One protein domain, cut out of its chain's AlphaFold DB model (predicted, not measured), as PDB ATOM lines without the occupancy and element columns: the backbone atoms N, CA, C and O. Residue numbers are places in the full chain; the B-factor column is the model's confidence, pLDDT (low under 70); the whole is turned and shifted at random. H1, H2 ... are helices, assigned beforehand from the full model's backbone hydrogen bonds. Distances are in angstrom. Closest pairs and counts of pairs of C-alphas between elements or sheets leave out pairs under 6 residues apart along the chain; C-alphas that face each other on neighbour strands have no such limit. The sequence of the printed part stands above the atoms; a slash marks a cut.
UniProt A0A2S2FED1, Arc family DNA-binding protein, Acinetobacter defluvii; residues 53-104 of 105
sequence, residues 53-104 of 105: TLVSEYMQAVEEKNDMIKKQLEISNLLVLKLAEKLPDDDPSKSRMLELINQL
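This is residues 53 to 104 of the 105 residues of the protein "Arc family DNA-binding protein" of Acinetobacter defluvii (UniProt A0A2S2FED1). A long helix, H1, runs the length of a rod, and a short helix, H2, folds back beside its far part as a lopsided helical hairpin. Residues 53 to 72 of H1 stick out free as an arm. The printed part has 52 residues with two named helices, H1 then H2, no named strand, and the class all helix. It is extended, with a radius of gyration of the C-alphas of 16.7 A and spans of 56 by 17 by 10 A.

H1, residues 53 to 85, stands free over residues 53 to 72. It touches H2, residues 92 to 102, with residues 77 to 85 alone; the closest C-alphas, of Ala 84 and Lys 94, are 4.9 A apart. The two helices form a hairpin, running opposite ways at a shallow tilt of 31 degrees. In H1 and H2 every O i to N i+4 pair is within hydrogen-bond range.

H1 begins at C-alpha 53 (24.507, 9.261, -65.193) and measures 48.3 A from first to last C-alpha. H2 measures 15.6 A and ends at C-alpha 102 (20.802, -9.993, -30.583).

The C-alphas farthest apart, of Thr 53 and Asp 90, are 56.4 A apart. The printed part has no cut, and a short link of 6 residues joins H1 to H2. Mean pLDDT of the printed part is 89.2; residue 104 is under 70.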
ATOM      1  N   THR A  53      23.805   8.473 -66.213       76.31
ATOM      2  CA  THR A  53      24.507   9.261 -65.193       76.31
ATOM      3  C   THR A  53      23.639   9.558 -63.971       76.31
ATOM      4  O   THR A  53      24.081   9.323 -62.856       76.31
ATOM      5  N   LEU A  54      22.385   9.979 -64.159       80.69
ATOM      6  CA  LEU A  54      21.448  10.264 -63.069       80.69
ATOM      7  C   LEU A  54      21.099   8.998 -62.273       80.69
ATOM      8  O   LEU A  54      20.988   9.047 -61.051       80.69
ATOM      9  N   VAL A  55      20.959   7.854 -62.953       84.06
ATOM     10  CA  VAL A  55      20.746   6.555 -62.287       84.06
ATOM     11  C   VAL A  55      21.966   6.178 -61.444       84.06
ATOM     12  O   VAL A  55      21.811   5.777 -60.292       84.06
ATOM     13  N   SER A  56      23.171   6.351 -61.992       84.50
ATOM     14  CA  SER A  56      24.425   6.068 -61.288       84.50
ATOM     15  C   SER A  56      24.628   6.975 -60.073       84.50
ATOM     16  O   SER A  56      24.990   6.487 -59.007       84.50
ATOM     17  N   GLU A  57      24.373   8.278 -60.212       89.25
ATOM     18  CA  GLU A  57      24.457   9.251 -59.115       89.25
ATOM     19  C   GLU A  57      23.466   8.914 -57.996       89.25
ATOM     20  O   GLU A  57      23.819   8.934 -56.816       89.25
ATOM     21  N   TYR A  58      22.232   8.545 -58.356       88.88
ATOM     22  CA  TYR A  58      21.229   8.130 -57.380       88.88
ATOM     23  C   TYR A  58      21.634   6.840 -56.655       88.88
ATOM     24  O   TYR A  58      21.523   6.770 -55.432       88.88
ATOM     25  N   MET A  59      22.141   5.836 -57.379       90.81
ATOM     26  CA  MET A  59      22.632   4.590 -56.776       90.81
ATOM     27  C   MET A  59      23.780   4.844 -55.798       90.81
ATOM     28  O   MET A  59      23.736   4.332 -54.682       90.81
ATOM     29  N   GLN A  60      24.749   5.685 -56.165       92.88
ATOM     30  CA  GLN A  60      25.852   6.043 -55.275       92.88
ATOM     31  C   GLN A  60      25.346   6.748 -54.006       92.88
ATOM     32  O   GLN A  60      25.726   6.380 -52.897       92.88
ATOM     33  N   ALA A  61      24.430   7.711 -54.145       94.19
ATOM     34  CA  ALA A  61      23.840   8.393 -52.996       94.19
ATOM     35  C   ALA A  61      23.078   7.425 -52.068       94.19
ATOM     36  O   ALA A  61      23.094   7.589 -50.847       94.19
ATOM     37  N   VAL A  62      22.415   6.406 -52.627       94.88
ATOM     38  CA  VAL A  62      21.734   5.356 -51.854       94.88
ATOM     39  C   VAL A  62      22.735   4.463 -51.119       94.88
ATOM     40  O   VAL A  62      22.517   4.158 -49.947       94.88
ATOM     41  N   GLU A  63      23.838   4.070 -51.755       94.88
ATOM     42  CA  GLU A  63      24.902   3.290 -51.106       94.88
ATOM     43  C   GLU A  63      25.539   4.058 -49.944       94.88
ATOM     44  O   GLU A  63      25.600   3.545 -48.826       94.88
ATOM     45  N   GLU A  64      25.904   5.323 -50.162       95.38
ATOM     46  CA  GLU A  64      26.465   6.188 -49.120       95.38
ATOM     47  C   GLU A  64      25.503   6.343 -47.930       95.38
ATOM     48  O   GLU A  64      25.908   6.282 -46.762       95.38
ATOM     49  N   LYS A  65      24.201   6.494 -48.206       94.56
ATOM     50  CA  LYS A  65      23.161   6.544 -47.170       94.56
ATOM     51  C   LYS A  65      23.036   5.220 -46.419       94.56
ATOM     52  O   LYS A  65      22.917   5.250 -45.195       94.56
ATOM     53  N   ASN A  66      23.083   4.083 -47.109       95.25
ATOM     54  CA  ASN A  66      23.018   2.763 -46.481       95.25
ATOM     55  C   ASN A  66      24.213   2.516 -45.556       95.25
ATOM     56  O   ASN A  66      24.036   2.030 -44.438       95.25
ATOM     57  N   ASP A  67      25.415   2.906 -45.970       96.31
ATOM     58  CA  ASP A  67      26.608   2.790 -45.131       96.31
ATOM     59  C   ASP A  67      26.541   3.706 -43.908       96.31
ATOM     60  O   ASP A  67      26.945   3.322 -42.808       96.31
ATOM     61  N   MET A  68      25.975   4.905 -44.063       95.88
ATOM     62  CA  MET A  68      25.734   5.801 -42.936       95.88
ATOM     63  C   MET A  68      24.714   5.215 -41.947       95.88
ATOM     64  O   MET A  68      24.932   5.294 -40.739       95.88
ATOM     65  N   ILE A  69      23.643   4.583 -42.440       95.50
ATOM     66  CA  ILE A  69      22.640   3.906 -41.601       95.50
ATOM     67  C   ILE A  69      23.273   2.745 -40.828       95.50
ATOM     68  O   ILE A  69      23.040   2.623 -39.628       95.50
ATOM     69  N   LYS A  70      24.123   1.932 -41.471       93.62
ATOM     70  CA  LYS A  70      24.851   0.846 -40.788       93.62
ATOM     71  C   LYS A  70      25.724   1.379 -39.653       93.62
ATOM     72  O   LYS A  70      25.616   0.904 -38.528       93.62
ATOM     73  N   LYS A  71      26.516   2.427 -39.912       94.19
ATOM     74  CA  LYS A  71      27.336   3.082 -38.876       94.19
ATOM     75  C   LYS A  71      26.484   3.633 -37.734       94.19
ATOM     76  O   LYS A  71      26.853   3.514 -36.569       94.19
ATOM     77  N   GLN A  72      25.335   4.234 -38.047       93.31
ATOM     78  CA  GLN A  72      24.412   4.737 -37.030       93.31
ATOM     79  C   GLN A  72      23.849   3.600 -36.164       93.31
ATOM     80  O   GLN A  72      23.743   3.764 -34.948       93.31
ATOM     81  N   LEU A  73      23.535   2.449 -36.765       92.25
ATOM     82  CA  LEU A  73      23.066   1.265 -36.047       92.25
ATOM     83  C   LEU A  73      24.146   0.705 -35.112       92.25
ATOM     84  O   LEU A  73      23.860   0.447 -33.946       92.25
ATOM     85  N   GLU A  74      25.393   0.597 -35.576       91.88
ATOM     86  CA  GLU A  74      26.529   0.162 -34.749       91.88
ATOM     87  C   GLU A  74      26.736   1.072 -33.532       91.88
ATOM     88  O   GLU A  74      26.877   0.595 -32.403       91.88
ATOM     89  N   ILE A  75      26.698   2.394 -33.740       93.94
ATOM     90  CA  ILE A  75      26.791   3.372 -32.649       93.94
ATOM     91  C   ILE A  75      25.617   3.198 -31.680       93.94
ATOM     92  O   ILE A  75      25.821   3.218 -30.466       93.94
ATOM     93  N   SER A  76      24.399   3.008 -32.192       92.44
ATOM     94  CA  SER A  76      23.224   2.786 -31.347       92.44
ATOM     95  C   SER A  76      23.367   1.519 -30.505       92.44
ATOM     96  O   SER A  76      23.101   1.561 -29.305       92.44
ATOM     97  N   ASN A  77      23.843   0.419 -31.093       90.81
ATOM     98  CA  ASN A  77      24.090  -0.832 -30.376       90.81
ATOM     99  C   ASN A  77      25.136  -0.638 -29.270       90.81
ATOM    100  O   ASN A  77      24.929  -1.076 -28.139       90.81
ATOM    101  N   LEU A  78      26.220   0.090 -29.553       92.19
ATOM    102  CA  LEU A  78      27.244   0.406 -28.556       92.19
ATOM    103  C   LEU A  78      26.688   1.233 -27.386       92.19
ATOM    104  O   LEU A  78      27.058   1.005 -26.233       92.19
ATOM    105  N   LEU A  79      25.807   2.199 -27.659       91.12
ATOM    106  CA  LEU A  79      25.160   2.993 -26.613       91.12
ATOM    107  C   LEU A  79      24.250   2.129 -25.736       91.12
ATOM    108  O   LEU A  79      24.301   2.256 -24.514       91.12
ATOM    109  N   VAL A  80      23.468   1.230 -26.340       90.94
ATOM    110  CA  VAL A  80      22.608   0.292 -25.604       90.94
ATOM    111  C   VAL A  80      23.444  -0.636 -24.718       90.94
ATOM    112  O   VAL A  80      23.111  -0.801 -23.547       90.94
ATOM    113  N   LEU A  81      24.573  -1.155 -25.214       89.88
ATOM    114  CA  LEU A  81      25.506  -1.953 -24.406       89.88
ATOM    115  C   LEU A  81      26.030  -1.171 -23.198       89.88
ATOM    116  O   LEU A  81      25.932  -1.644 -22.070       89.88
ATOM    117  N   LYS A  82      26.508   0.061 -23.406       90.31
ATOM    118  CA  LYS A  82      27.004   0.913 -22.311       90.31
ATOM    119  C   LYS A  82      25.929   1.262 -21.281       90.31
ATOM    120  O   LYS A  82      26.250   1.484 -20.115       90.31
ATOM    121  N   LEU A  83      24.667   1.369 -21.698       89.25
ATOM    122  CA  LEU A  83      23.544   1.569 -20.781       89.25
ATOM    123  C   LEU A  83      23.252   0.293 -19.987       89.25
ATOM    124  O   LEU A  83      23.093   0.363 -18.770       89.25
ATOM    125  N   ALA A  84      23.255  -0.864 -20.651       89.06
ATOM    126  CA  ALA A  84      23.069  -2.166 -20.022       89.06
ATOM    127  C   ALA A  84      24.174  -2.483 -18.995       89.06
ATOM    128  O   ALA A  84      23.878  -2.998 -17.920       89.06
ATOM    129  N   GLU A  85      25.431  -2.120 -19.269       90.31
ATOM    130  CA  GLU A  85      26.564  -2.283 -18.340       90.31
ATOM    131  C   GLU A  85      26.380  -1.536 -17.014       90.31
ATOM    132  O   GLU A  85      26.909  -1.960 -15.988       90.31
ATOM    133  N   LYS A  86      25.628  -0.430 -17.015       91.31
ATOM    134  CA  LYS A  86      25.358   0.363 -15.807       91.31
ATOM    135  C   LYS A  86      24.196  -0.167 -14.973       91.31
ATOM    136  O   LYS A  86      23.977   0.343 -13.876       91.31
ATOM    137  N   LEU A  87      23.449  -1.140 -15.487       89.56
ATOM    138  CA  LEU A  87      22.322  -1.738 -14.788       89.56
ATOM    139  C   LEU A  87      22.747  -2.994 -14.009       89.56
ATOM    140  O   LEU A  87      23.635  -3.729 -14.464       89.56
ATOM    141  N   PRO A  88      22.092  -3.267 -12.867       89.88
ATOM    142  CA  PRO A  88      22.215  -4.535 -12.151       89.88
ATOM    143  C   PRO A  88      21.900  -5.745 -13.043       89.88
ATOM    144  O   PRO A  88      21.120  -5.644 -13.989       89.88
ATOM    145  N   ASP A  89      22.504  -6.898 -12.752       83.81
ATOM    146  CA  ASP A  89      22.318  -8.127 -13.543       83.81
ATOM    147  C   ASP A  89      20.911  -8.733 -13.423       83.81
ATOM    148  O   ASP A  89      20.479  -9.465 -14.313       83.81
ATOM    149  N   ASP A  90      20.190  -8.412 -12.352       87.56
ATOM    150  CA  ASP A  90      18.802  -8.805 -12.112       87.56
ATOM    151  C   ASP A  90      17.782  -7.807 -12.691       87.56
ATOM    152  O   ASP A  90      16.577  -8.055 -12.620       87.56
ATOM    153  N   ASP A  91      18.238  -6.700 -13.295       90.00
ATOM    154  CA  ASP A  91      17.347  -5.708 -13.892       90.00
ATOM    155  C   ASP A  91      16.747  -6.239 -15.211       90.00
ATOM    156  O   ASP A  91      17.471  -6.458 -16.192       90.00
ATOM    157  N   PRO A  92      15.415  -6.394 -15.305       88.38
ATOM    158  CA  PRO A  92      14.761  -6.910 -16.509       88.38
ATOM    159  C   PRO A  92      14.982  -6.022 -17.747       88.38
ATOM    160  O   PRO A  92      14.910  -6.501 -18.883       88.38
ATOM    161  N   SER A  93      15.285  -4.734 -17.559       88.94
ATOM    162  CA  SER A  93      15.604  -3.793 -18.638       88.94
ATOM    163  C   SER A  93      16.943  -4.127 -19.293       88.94
ATOM    164  O   SER A  93      17.085  -3.961 -20.505       88.94
ATOM    165  N   LYS A  94      17.911  -4.642 -18.522       90.00
ATOM    166  CA  LYS A  94      19.219  -5.082 -19.021       90.00
ATOM    167  C   LYS A  94      19.077  -6.290 -19.941       90.00
ATOM    168  O   LYS A  94      19.579  -6.264 -21.064       90.00
ATOM    169  N   SER A  95      18.328  -7.306 -19.508       86.56
ATOM    170  CA  SER A  95      18.053  -8.498 -20.321       86.56
ATOM    171  C   SER A  95      17.356  -8.135 -21.631       86.56
ATOM    172  O   SER A  95      17.763  -8.594 -22.696       86.56
ATOM    173  N   ARG A  96      16.366  -7.235 -21.573       87.88
ATOM    174  CA  ARG A  96      15.631  -6.778 -22.756       87.88
ATOM    175  C   ARG A  96      16.498  -5.973 -23.727       87.88
ATOM    176  O   ARG A  96      16.354  -6.119 -24.937       87.88
ATOM    177  N   MET A  97      17.407  -5.140 -23.221       87.75
ATOM    178  CA  MET A  97      18.352  -4.385 -24.054       87.75
ATOM    179  C   MET A  97      19.337  -5.295 -24.798       87.75
ATOM    180  O   MET A  97      19.596  -5.071 -25.978       87.75
ATOM    181  N   LEU A  98      19.846  -6.340 -24.142       86.44
ATOM    182  CA  LEU A  98      20.735  -7.324 -24.770       86.44
ATOM    183  C   LEU A  98      20.002  -8.199 -25.798       86.44
ATOM    184  O   LEU A  98      20.560  -8.521 -26.845       86.44
ATOM    185  N   GLU A  99      18.740  -8.541 -25.535       87.38
ATOM    186  CA  GLU A  99      17.893  -9.272 -26.480       87.38
ATOM    187  C   GLU A  99      17.642  -8.466 -27.763       87.38
ATOM    188  O   GLU A  99      17.784  -9.003 -28.860       87.38
ATOM    189  N   LEU A 100      17.352  -7.164 -27.639       84.81
ATOM    190  CA  LEU A 100      17.161  -6.270 -28.787       84.81
ATOM    191  C   LEU A 100      18.403  -6.191 -29.684       84.81
ATOM    192  O   LEU A 100      18.269  -6.175 -30.904       84.81
ATOM    193  N   ILE A 101      19.605  -6.182 -29.101       85.94
ATOM    194  CA  ILE A 101      20.859  -6.203 -29.872       85.94
ATOM    195  C   ILE A 101      21.024  -7.540 -30.611       85.94
ATOM    196  O   ILE A 101      21.430  -7.549 -31.770       85.94
ATOM    197  N   ASN A 102      20.683  -8.663 -29.974       82.62
ATOM    198  CA  ASN A 102      20.802  -9.993 -30.583       82.62
ATOM    199  C   ASN A 102      19.774 -10.271 -31.687       82.62
ATOM    200  O   ASN A 102      20.041 -11.104 -32.541       82.62
ATOM    201  N   GLN A 103      18.617  -9.606 -31.689       76.94
ATOM    202  CA  GLN A 103      17.617  -9.738 -32.760       76.94
ATOM    203  C   GLN A 103      17.991  -8.973 -34.042       76.94
ATOM    204  O   GLN A 103      17.372  -9.189 -35.084       76.94
ATOM    205  N   LEU A 104      18.956  -8.051 -33.958       64.00
ATOM    206  CA  LEU A 104      19.372  -7.165 -35.049       64.00
ATOM    207  C   LEU A 104      20.685  -7.598 -35.730       64.00
ATOM    208  O   LEU A 104      21.065  -6.978 -36.723       64.00
TER     209      LEU A 104